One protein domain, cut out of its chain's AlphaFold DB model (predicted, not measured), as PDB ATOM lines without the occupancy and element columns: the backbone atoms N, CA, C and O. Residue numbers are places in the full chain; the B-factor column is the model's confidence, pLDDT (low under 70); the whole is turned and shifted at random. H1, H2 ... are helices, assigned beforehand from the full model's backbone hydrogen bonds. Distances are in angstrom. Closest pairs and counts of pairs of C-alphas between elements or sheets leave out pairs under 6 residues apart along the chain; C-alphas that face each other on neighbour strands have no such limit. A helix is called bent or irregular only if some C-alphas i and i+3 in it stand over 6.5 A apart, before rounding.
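Overview. This is residues 38 to 120 of the 120 residues of an uncharacterized protein of Sunxiuqinia dokdonensis (UniProt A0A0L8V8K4). This model has little regular structure: one longer helix, H1, with a loop of residues 38 to 65 reaching out from its first end, its tip at residues 50 to 55 sticking out. Past H1 the chain folds back through the short helices H2 and H3, and its last residues return toward H1. The printed part has 83 residues, 25 of them in H1, H2 and H3, in that order; it is all helix, with no named strand. It is loose, radius of gyration of the C-alphas 15.3 A, and only just elongated, spanning 45 by 30 by 18 A.

Along the chain. H1, residues 66 to 80, runs 18.7 A from C-alpha 66 at (26.554, 46.422, -13.528). It is irregular: C-alphas 75 and 78 are 7.3 A apart. H2 is residues 95 to 98, 5.0 A; H3, residues 109 to 114, 8.6 A, ends at C-alpha 114 (25.168, 35.664, -22.993).

Arrangement. H1 and H2 are close but not clearly touching; their closest C-alphas, Leu 75 and Ser 95, are 5.6 A apart. H1 and H3 are apart; H2 and H3 only just, at 8.2 A. Every O i to N i+4 pair is within hydrogen-bond range in H3, 9 of 11 in H1; H2 is too short for one.

Size, cuts and confidence. The farthest C-alphas, Gly 53 and Asn 103, are 48.0 A apart. The printed part has no cut; the link H1 to H2 is long. Residues 40 to 64 have pLDDT under 70.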
ATOM      1  N   LEU A  38      27.053  39.260  -9.303       79.38
ATOM      2  CA  LEU A  38      26.719  40.157 -10.419       79.38
ATOM      3  C   LEU A  38      25.289  39.973 -10.947       79.38
ATOM      4  O   LEU A  38      24.779  40.848 -11.635       79.38
ATOM      5  N   THR A  39      24.646  38.851 -10.623       74.00
ATOM      6  CA  THR A  39      23.279  38.512 -11.056       74.00
ATOM      7  C   THR A  39      22.248  38.674  -9.942       74.00
ATOM      8  O   THR A  39      21.078  38.347 -10.123       74.00
ATOM      9  N   GLU A  40      22.675  39.096  -8.754       69.31
ATOM     10  CA  GLU A  40      21.779  39.245  -7.617       69.31
ATOM     11  C   GLU A  40      21.028  40.573  -7.712       69.31
ATOM     12  O   GLU A  40      21.625  41.648  -7.663       69.31
ATOM     13  N   VAL A  41      19.699  40.500  -7.792       58.69
ATOM     14  CA  VAL A  41      18.821  41.670  -7.710       58.69
ATOM     15  C   VAL A  41      18.671  42.054  -6.235       58.69
ATOM     16  O   VAL A  41      17.650  41.791  -5.602       58.69
ATOM     17  N   LYS A  42      19.718  42.629  -5.637       50.47
ATOM     18  CA  LYS A  42      19.573  43.319  -4.350       50.47
ATOM     19  C   LYS A  42      18.953  44.680  -4.627       50.47
ATOM     20  O   LYS A  42      19.451  45.413  -5.476       50.47
ATOM     21  N   GLY A  43      17.858  45.000  -3.933       54.41
ATOM     22  CA  GLY A  43      17.231  46.317  -4.003       54.41
ATOM     23  C   GLY A  43      18.282  47.429  -3.956       54.41
ATOM     24  O   GLY A  43      19.201  47.394  -3.143       54.41
ATOM     25  N   ILE A  44      18.138  48.383  -4.872       47.50
ATOM     26  CA  ILE A  44      19.066  49.487  -5.124       47.50
ATOM     27  C   ILE A  44      20.472  49.037  -5.566       47.50
ATOM     28  O   ILE A  44      21.480  49.436  -4.992       47.50
ATOM     29  N   THR A  45      20.566  48.262  -6.650       48.22
ATOM     30  CA  THR A  45      21.777  48.243  -7.493       48.22
ATOM     31  C   THR A  45      22.031  49.645  -8.080       48.22
ATOM     32  O   THR A  45      21.069  50.371  -8.302       48.22
ATOM     33  N   PRO A  46      23.280  50.077  -8.355       48.78
ATOM     34  CA  PRO A  46      23.600  51.471  -8.720       48.78
ATOM     35  C   PRO A  46      23.028  51.972 -10.056       48.78
ATOM     36  O   PRO A  46      23.289  53.104 -10.446       48.78
ATOM     37  N   ALA A  47      22.269  51.150 -10.770       47.81
ATOM     38  CA  ALA A  47      21.733  51.463 -12.082       47.81
ATOM     39  C   ALA A  47      20.343  52.120 -11.990       47.81
ATOM     40  O   ALA A  47      19.366  51.647 -12.568       47.81
ATOM     41  N   TRP A  48      20.249  53.215 -11.232       46.66
ATOM     42  CA  TRP A  48      19.077  54.090 -11.253       46.66
ATOM     43  C   TRP A  48      19.392  55.332 -12.074       46.66
ATOM     44  O   TRP A  48      20.302  56.087 -11.734       46.66
ATOM     45  N   ILE A  49      18.597  55.586 -13.110       48.72
ATOM     46  CA  ILE A  49      18.478  56.924 -13.688       48.72
ATOM     47  C   ILE A  49      17.246  57.565 -13.050       48.72
ATOM     48  O   ILE A  49      16.123  57.104 -13.247       48.72
ATOM     49  N   THR A  50      17.441  58.633 -12.278       40.53
ATOM     50  CA  THR A  50      16.334  59.467 -11.794       40.53
ATOM     51  C   THR A  50      15.906  60.396 -12.926       40.53
ATOM     52  O   THR A  50      16.601  61.366 -13.221       40.53
ATOM     53  N   SER A  51      14.760  60.130 -13.555       44.97
ATOM     54  CA  SER A  51      14.130  61.060 -14.499       44.97
ATOM     55  C   SER A  51      12.805  61.553 -13.924       44.97
ATOM     56  O   SER A  51      11.961  60.757 -13.517       44.97
ATOM     57  N   MET A  52      12.646  62.878 -13.834       52.06
ATOM     58  CA  MET A  52      11.415  63.564 -13.398       52.06
ATOM     59  C   MET A  52      10.788  63.018 -12.097       52.06
ATOM     60  O   MET A  52       9.570  62.976 -11.954       52.06
ATOM     61  N   GLY A  53      11.614  62.594 -11.131       46.97
ATOM     62  CA  GLY A  53      11.152  62.164  -9.806       46.97
ATOM     63  C   GLY A  53      10.502  60.776  -9.738       46.97
ATOM     64  O   GLY A  53       9.969  60.427  -8.687       46.97
ATOM     65  N   ILE A  54      10.561  59.973 -10.808       45.19
ATOM     66  CA  ILE A  54      10.067  58.589 -10.821       45.19
ATOM     67  C   ILE A  54      11.254  57.629 -10.933       45.19
ATOM     68  O   ILE A  54      12.042  57.692 -11.875       45.19
ATOM     69  N   THR A  55      11.363  56.710  -9.977       48.91
ATOM     70  CA  THR A  55      12.365  55.644  -9.985       48.91
ATOM     71  C   THR A  55      11.854  54.472 -10.830       48.91
ATOM     72  O   THR A  55      11.061  53.663 -10.350       48.91
ATOM     73  N   GLN A  56      12.263  54.379 -12.098       46.16
ATOM     74  CA  GLN A  56      11.881  53.268 -12.980       46.16
ATOM     75  C   GLN A  56      12.992  52.207 -13.047       46.16
ATOM     76  O   GLN A  56      14.151  52.526 -13.303       46.16
ATOM     77  N   ILE A  57      12.631  50.935 -12.829       54.88
ATOM     78  CA  ILE A  57      13.491  49.778 -13.122       54.88
ATOM     79  C   ILE A  57      13.419  49.554 -14.626       54.88
ATOM     80  O   ILE A  57      12.490  48.908 -15.111       54.88
ATOM     81  N   THR A  58      14.350  50.110 -15.391       47.00
ATOM     82  CA  THR A  58      14.475  49.752 -16.806       47.00
ATOM     83  C   THR A  58      15.899  50.007 -17.275       47.00
ATOM     84  O   THR A  58      16.197  51.068 -17.812       47.00
ATOM     85  N   ILE A  59      16.795  49.039 -17.089       54.09
ATOM     86  CA  ILE A  59      18.034  49.039 -17.862       54.09
ATOM     87  C   ILE A  59      17.724  48.253 -19.134       54.09
ATOM     88  O   ILE A  59      17.745  47.028 -19.159       54.09
ATOM     89  N   HIS A  60      17.319  48.972 -20.178       56.16
ATOM     90  CA  HIS A  60      17.361  48.457 -21.550       56.16
ATOM     91  C   HIS A  60      18.696  48.811 -22.231       56.16
ATOM     92  O   HIS A  60      18.820  48.646 -23.442       56.16
ATOM     93  N   ASP A  61      19.683  49.288 -21.464       63.91
ATOM     94  CA  ASP A  61      21.007  49.648 -21.958       63.91
ATOM     95  C   ASP A  61      22.100  48.761 -21.329       63.91
ATOM     96  O   ASP A  61      22.513  49.015 -20.195       63.91
ATOM     97  N   PRO A  62      22.597  47.748 -22.064       62.00
ATOM     98  CA  PRO A  62      23.680  46.871 -21.618       62.00
ATOM     99  C   PRO A  62      24.955  47.603 -21.169       62.00
ATOM    100  O   PRO A  62      25.775  47.026 -20.460       62.00
ATOM    101  N   ASP A  63      25.147  48.870 -21.552       61.41
ATOM    102  CA  ASP A  63      26.301  49.675 -21.128       61.41
ATOM    103  C   ASP A  63      26.221  50.155 -19.687       61.41
ATOM    104  O   ASP A  63      27.246  50.361 -19.036       61.41
ATOM    105  N   LEU A  64      25.003  50.288 -19.171       67.38
ATOM    106  CA  LEU A  64      24.736  50.738 -17.810       67.38
ATOM    107  C   LEU A  64      24.491  49.567 -16.853       67.38
ATOM    108  O   LEU A  64      24.341  49.764 -15.643       67.38
ATOM    109  N   ASP A  65      24.494  48.342 -17.379       78.31
ATOM    110  CA  ASP A  65      24.380  47.129 -16.591       78.31
ATOM    111  C   ASP A  65      25.649  46.891 -15.770       78.31
ATOM    112  O   ASP A  65      26.781  46.913 -16.262       78.31
ATOM    113  N   TYR A  66      25.458  46.605 -14.480       82.19
ATOM    114  CA  TYR A  66      26.554  46.422 -13.528       82.19
ATOM    115  C   TYR A  66      27.609  45.382 -13.971       82.19
ATOM    116  O   TYR A  66      28.800  45.662 -13.818       82.19
ATOM    117  N   PRO A  67      27.247  44.229 -14.578       86.88
ATOM    118  CA  PRO A  67      28.225  43.321 -15.175       86.88
ATOM    119  C   PRO A  67      29.125  43.971 -16.234       86.88
ATOM    120  O   PRO A  67      30.333  43.733 -16.215       86.88
ATOM    121  N   ASN A  68      28.574  44.806 -17.121       88.75
ATOM    122  CA  ASN A  68      29.345  45.458 -18.177       88.75
ATOM    123  C   ASN A  68      30.212  46.601 -17.628       88.75
ATOM    124  O   ASN A  68      31.362  46.765 -18.039       88.75
ATOM    125  N   ILE A  69      29.725  47.309 -16.604       87.88
ATOM    126  CA  ILE A  69      30.527  48.274 -15.839       87.88
ATOM    127  C   ILE A  69      31.733  47.575 -15.196       87.88
ATOM    128  O   ILE A  69      32.866  48.037 -15.339       87.88
ATOM    129  N   CYS A  70      31.525  46.445 -14.508       91.25
ATOM    130  CA  CYS A  70      32.617  45.668 -13.916       91.25
ATOM    131  C   CYS A  70      33.589  45.134 -14.978       91.25
ATOM    132  O   CYS A  70      34.801  45.149 -14.755       91.25
ATOM    133  N   PHE A  71      33.070  44.677 -16.120       93.56
ATOM    134  CA  PHE A  71      33.868  44.193 -17.243       93.56
ATOM    135  C   PHE A  71      34.828  45.277 -17.749       93.56
ATOM    136  O   PHE A  71      36.042  45.074 -17.730       93.56
ATOM    137  N   ASN A  72      34.307  46.459 -18.083       94.06
ATOM    138  CA  ASN A  72      35.112  47.589 -18.546       94.06
ATOM    139  C   ASN A  72      36.066  48.110 -17.473       94.06
ATOM    140  O   ASN A  72      37.228  48.376 -17.767       94.06
ATOM    141  N   TYR A  73      35.629  48.174 -16.209       94.44
ATOM    142  CA  TYR A  73      36.504  48.540 -15.095       94.44
ATOM    143  C   TYR A  73      37.763  47.665 -15.052       94.44
ATOM    144  O   TYR A  73      38.870  48.192 -14.978       94.44
ATOM    145  N   ILE A  74      37.606  46.338 -15.140       95.31
ATOM    146  CA  ILE A  74      38.734  45.398 -15.096       95.31
ATOM    147  C   ILE A  74      39.673  45.599 -16.290       95.31
ATOM    148  O   ILE A  74      40.890  45.615 -16.094       95.31
ATOM    149  N   LEU A  75      39.129  45.753 -17.500       95.94
ATOM    150  CA  LEU A  75      39.929  45.927 -18.718       95.94
ATOM    151  C   LEU A  75      40.676  47.268 -18.748       95.94
ATOM    152  O   LEU A  75      41.802  47.323 -19.238       95.94
ATOM    153  N   ASP A  76      40.087  48.314 -18.165       96.31
ATOM    154  CA  ASP A  76      40.657  49.659 -18.068       96.31
ATOM    155  C   ASP A  76      41.708  49.838 -16.975       96.31
ATOM    156  O   ASP A  76      42.453  50.818 -17.028       96.31
ATOM    157  N   ASN A  77      41.752  48.973 -15.955       96.94
ATOM    158  CA  ASN A  77      42.628  49.167 -14.792       96.94
ATOM    159  C   ASN A  77      44.080  49.523 -15.171       96.94
ATOM    160  O   ASN A  77      44.598  50.490 -14.615       96.94
ATOM    161  N   PRO A  78      44.726  48.854 -16.150       97.44
ATOM    162  CA  PRO A  78      46.085  49.210 -16.555       97.44
ATOM    163  C   PRO A  78      46.223  50.640 -17.100       97.44
ATOM    164  O   PRO A  78      47.242  51.287 -16.869       97.44
ATOM    165  N   VAL A  79      45.202  51.151 -17.795       97.25
ATOM    166  CA  VAL A  79      45.174  52.527 -18.316       97.25
ATOM    167  C   VAL A  79      44.901  53.520 -17.183       97.25
ATOM    168  O   VAL A  79      45.604  54.522 -17.053       97.25
ATOM    169  N   LYS A  80      43.924  53.227 -16.315       96.69
ATOM    170  CA  LYS A  80      43.563  54.073 -15.159       96.69
ATOM    171  C   LYS A  80      44.724  54.235 -14.178       96.69
ATOM    172  O   LYS A  80      44.956  55.339 -13.683       96.69
ATOM    173  N   ASP A  81      45.499  53.173 -13.987       97.31
ATOM    174  CA  ASP A  81      46.702  53.165 -13.152       97.31
ATOM    175  C   ASP A  81      47.962  53.642 -13.899       97.31
ATOM    176  O   ASP A  81      49.056  53.641 -13.334       97.31
ATOM    177  N   LYS A  82      47.818  54.109 -15.151       97.44
ATOM    178  CA  LYS A  82      48.885  54.693 -15.985       97.44
ATOM    179  C   LYS A  82      50.049  53.738 -16.274       97.44
ATOM    180  O   LYS A  82      51.179  54.182 -16.470       97.44
ATOM    181  N   LEU A  83      49.782  52.433 -16.302       97.19
ATOM    182  CA  LEU A  83      50.764  51.418 -16.686       97.19
ATOM    183  C   LEU A  83      50.960  51.377 -18.207       97.19
ATOM    184  O   LEU A  83      52.061  51.100 -18.674       97.19
ATOM    185  N   VAL A  84      49.899  51.667 -18.963       97.69
ATOM    186  CA  VAL A  84      49.862  51.684 -20.434       97.69
ATOM    187  C   VAL A  84      48.963  52.806 -20.945       97.69
ATOM    188  O   VAL A  84      48.135  53.326 -20.196       97.69
ATOM    189  N   SER A  85      49.107  53.174 -22.221       97.19
ATOM    190  CA  SER A  85      48.257  54.205 -22.841       97.19
ATOM    191  C   SER A  85      46.957  53.628 -23.398       97.19
ATOM    192  O   SER A  85      45.965  54.346 -23.513       97.19
ATOM    193  N   ARG A  86      46.956  52.336 -23.746       95.06
ATOM    194  CA  ARG A  86      45.811  51.615 -24.314       95.06
ATOM    195  C   ARG A  86      45.649  50.249 -23.648       95.06
ATOM    196  O   ARG A  86      46.635  49.639 -23.243       95.06
ATOM    197  N   GLN A  87      44.420  49.747 -23.543       95.06
ATOM    198  CA  GLN A  87      44.118  48.500 -22.823       95.06
ATOM    199  C   GLN A  87      44.825  47.270 -23.422       95.06
ATOM    200  O   GLN A  87      45.208  46.353 -22.695       95.06
ATOM    201  N   GLU A  88      44.983  47.223 -24.744       93.94
ATOM    202  CA  GLU A  88      45.624  46.136 -25.491       93.94
ATOM    203  C   GLU A  88      47.143  46.075 -25.336       93.94
ATOM    204  O   GLU A  88      47.747  45.057 -25.665       93.94
ATOM    205  N   GLU A  89      47.767  47.138 -24.831       96.00
ATOM    206  CA  GLU A  89      49.208  47.162 -24.565       96.00
ATOM    207  C   GLU A  89      49.554  46.366 -23.294       96.00
ATOM    208  O   GLU A  89      50.711  46.003 -23.085       96.00
ATOM    209  N   TRP A  90      48.568  46.062 -22.440       96.31
ATOM    210  CA  TRP A  90      48.789  45.311 -21.207       96.31
ATOM    211  C   TRP A  90      48.647  43.799 -21.414       96.31
ATOM    212  O   TRP A  90      47.554  43.233 -21.347       96.31
ATOM    213  N   GLU A  91      49.778  43.113 -21.596       93.00
ATOM    214  CA  GLU A  91      49.818  41.670 -21.891       93.00
ATOM    215  C   GLU A  91      49.216  40.776 -20.787       93.00
ATOM    216  O   GLU A  91      48.740  39.668 -21.064       93.00
ATOM    217  N   PHE A  92      49.194  41.259 -19.541       94.31
ATOM    218  CA  PHE A  92      48.681  40.534 -18.373       94.31
ATOM    219  C   PHE A  92      47.177  40.750 -18.135       94.31
ATOM    220  O   PHE A  92      46.684  40.485 -17.039       94.31
ATOM    221  N   SER A  93      46.442  41.243 -19.136       94.81
ATOM    222  CA  SER A  93      44.980  41.379 -19.113       94.81
ATOM    223  C   SER A  93      44.303  40.455 -20.130       94.81
ATOM    224  O   SER A  93      44.909  39.956 -21.083       94.81
ATOM    225  N   SER A  94      43.007  40.230 -19.912       95.25
ATOM    226  CA  SER A  94      42.090  39.608 -20.864       95.25
ATOM    227  C   SER A  94      41.667  40.546 -22.003       95.25
ATOM    228  O   SER A  94      41.038  40.071 -22.948       95.25
ATOM    229  N   SER A  95      42.027  41.837 -21.967       95.19
ATOM    230  CA  SER A  95      41.747  42.818 -23.037       95.19
ATOM    231  C   SER A  95      42.262  42.338 -24.395       95.19
ATOM    232  O   SER A  95      41.543  42.372 -25.391       95.19
ATOM    233  N   VAL A  96      43.483  41.804 -24.419       95.00
ATOM    234  CA  VAL A  96      44.154  41.310 -25.629       95.00
ATOM    235  C   VAL A  96      43.426  40.097 -26.232       95.00
ATOM    236  O   VAL A  96      43.294  39.993 -27.454       95.00
ATOM    237  N   ASP A  97      42.916  39.194 -25.386       95.00
ATOM    238  CA  ASP A  97      42.123  38.027 -25.811       95.00
ATOM    239  C   ASP A  97      40.744  38.463 -26.325       95.00
ATOM    240  O   ASP A  97      40.229  37.922 -27.313       95.00
ATOM    241  N   PHE A  98      40.142  39.447 -25.651       95.06
ATOM    242  CA  PHE A  98      38.842  40.002 -26.005       95.06
ATOM    243  C   PHE A  98      38.871  40.665 -27.384       95.06
ATOM    244  O   PHE A  98      38.052  40.316 -28.233       95.06
ATOM    245  N   LEU A  99      39.874  41.510 -27.637       93.31
ATOM    246  CA  LEU A  99      40.098  42.188 -28.919       93.31
ATOM    247  C   LEU A  99      40.552  41.246 -30.048       93.31
ATOM    248  O   LEU A  99      40.660  41.666 -31.196       93.31
ATOM    249  N   GLY A 100      40.833  39.974 -29.744       92.81
ATOM    250  CA  GLY A 100      41.263  38.984 -30.733       92.81
ATOM    251  C   GLY A 100      42.714  39.140 -31.194       92.81
ATOM    252  O   GLY A 100      43.125  38.465 -32.133       92.81
ATOM    253  N   ILE A 101      43.501  39.986 -30.524       93.44
ATOM    254  CA  ILE A 101      44.929  40.191 -30.810       93.44
ATOM    255  C   ILE A 101      45.730  38.949 -30.399       93.44
ATOM    256  O   ILE A 101      46.662  38.541 -31.092       93.44
ATOM    257  N   ARG A 102      45.343  38.317 -29.282       94.31
ATOM    258  CA  ARG A 102      45.921  37.058 -28.797       94.31
ATOM    259  C   ARG A 102      44.881  35.947 -28.856       94.31
ATOM    260  O   ARG A 102      43.770  36.089 -28.349       94.31
ATOM    261  N   ASN A 103      45.271  34.793 -29.399       90.06
ATOM    262  CA  ASN A 103      44.476  33.567 -29.313       90.06
ATOM    263  C   ASN A 103      44.670  32.888 -27.943       90.06
ATOM    264  O   ASN A 103      45.256  31.810 -27.844       90.06
ATOM    265  N   GLY A 104      44.274  33.588 -26.877       89.38
ATOM    266  CA  GLY A 104      44.400  33.133 -25.495       89.38
ATOM    267  C   GLY A 104      43.138  32.447 -24.963       89.38
ATOM    268  O   GLY A 104      42.095  32.400 -25.616       89.38
ATOM    269  N   GLY A 105      43.257  31.885 -23.759       92.25
ATOM    270  CA  GLY A 105      42.187  31.161 -23.067       92.25
ATOM    271  C   GLY A 105      41.653  31.868 -21.821       92.25
ATOM    272  O   GLY A 105      41.006  31.214 -21.005       92.25
ATOM    273  N   LEU A 106      41.944  33.162 -21.621       92.81
ATOM    274  CA  LEU A 106      41.556  33.875 -20.393       92.81
ATOM    275  C   LEU A 106      40.068  34.240 -20.347       92.81
ATOM    276  O   LEU A 106      39.550  34.559 -19.277       92.81
ATOM    277  N   ILE A 107      39.378  34.208 -21.489       94.75
ATOM    278  CA  ILE A 107      37.974  34.612 -21.602       94.75
ATOM    279  C   ILE A 107      37.065  33.456 -22.005       94.75
ATOM    280  O   ILE A 107      37.439  32.564 -22.763       94.75
ATOM    281  N   ASN A 108      35.810  33.534 -21.567       95.19
ATOM    282  CA  ASN A 108      34.736  32.686 -22.065       95.19
ATOM    283  C   ASN A 108      33.835  33.501 -23.002       95.19
ATOM    284  O   ASN A 108      32.984  34.264 -22.547       95.19
ATOM    285  N   ARG A 109      34.016  33.323 -24.318       93.19
ATOM    286  CA  ARG A 109      33.261  34.064 -25.347       93.19
ATOM    287  C   ARG A 109      31.753  33.796 -25.293       93.19
ATOM    288  O   ARG A 109      30.973  34.707 -25.534       93.19
ATOM    289  N   SER A 110      31.345  32.577 -24.927       95.06
ATOM    290  CA  SER A 110      29.924  32.229 -24.779       95.06
ATOM    291  C   SER A 110      29.266  33.050 -23.668       95.06
ATOM    292  O   SER A 110      28.233  33.671 -23.894       95.06
ATOM    293  N   ARG A 111      29.920  33.153 -22.501       92.25
ATOM    294  CA  ARG A 111      29.436  33.976 -21.379       92.25
ATOM    295  C   ARG A 111      29.422  35.468 -21.706       92.25
ATOM    296  O   ARG A 111      28.474  36.151 -21.352       92.25
ATOM    297  N   ILE A 112      30.451  35.971 -22.383       93.25
ATOM    298  CA  ILE A 112      30.499  37.374 -22.825       93.25
ATOM    299  C   ILE A 112      29.273  37.704 -23.684       93.25
ATOM    300  O   ILE A 112      28.599  38.696 -23.422       93.25
ATOM    301  N   ASN A 113      28.952  36.836 -24.648       92.12
ATOM    302  CA  ASN A 113      27.789  37.005 -25.516       92.12
ATOM    303  C   ASN A 113      26.463  36.863 -24.751       92.12
ATOM    304  O   ASN A 113      25.554  37.653 -24.977       92.12
ATOM    305  N   GLU A 114      26.354  35.889 -23.839       88.75
ATOM    306  CA  GLU A 114      25.168  35.664 -22.993       88.75
ATOM    307  C   GLU A 114      24.802  36.906 -22.167       88.75
ATOM    308  O   GLU A 114      23.628  37.241 -22.051       88.75
ATOM    309  N   PHE A 115      25.807  37.601 -21.625       85.75
ATOM    310  CA  PHE A 115      25.629  38.806 -20.810       85.75
ATOM    311  C   PHE A 115      25.726  40.118 -21.608       85.75
ATOM    312  O   PHE A 115      25.675  41.185 -21.005       85.75
ATOM    313  N   GLY A 116      25.886  40.059 -22.936       89.44
ATOM    314  CA  GLY A 116      25.970  41.248 -23.792       89.44
ATOM    315  C   GLY A 116      27.134  42.192 -23.466       89.44
ATOM    316  O   GLY A 116      27.017  43.393 -23.700       89.44
ATOM    317  N   LEU A 117      28.239  41.675 -22.914       91.00
ATOM    318  CA  LEU A 117      29.367  42.500 -22.463       91.00
ATOM    319  C   LEU A 117      30.115  43.104 -23.660       91.00
ATOM    320  O   LEU A 117      30.501  42.384 -24.586       91.00
ATOM    321  N   ARG A 118      30.359  44.416 -23.625       91.88
ATOM    322  CA  ARG A 118      31.027  45.171 -24.696       91.88
ATOM    323  C   ARG A 118      31.915  46.278 -24.137       91.88
ATOM    324  O   ARG A 118      31.680  46.761 -23.034       91.88
ATOM    325  N   LEU A 119      32.947  46.650 -24.895       89.88
ATOM    326  CA  LEU A 119      33.801  47.785 -24.541       89.88
ATOM    327  C   LEU A 119      33.022  49.100 -24.674       89.88
ATOM    328  O   LEU A 119      32.288  49.258 -25.651       89.88
ATOM    329  N   LEU A 120      33.193  49.989 -23.693       81.69
ATOM    330  CA  LEU A 120      32.624  51.344 -23.654       81.69
ATOM    331  C   LEU A 120      33.566  52.386 -24.264       81.69
ATOM    332  O   LEU A 120      34.800  52.203 -24.154       81.69
TER     333      LEU A 120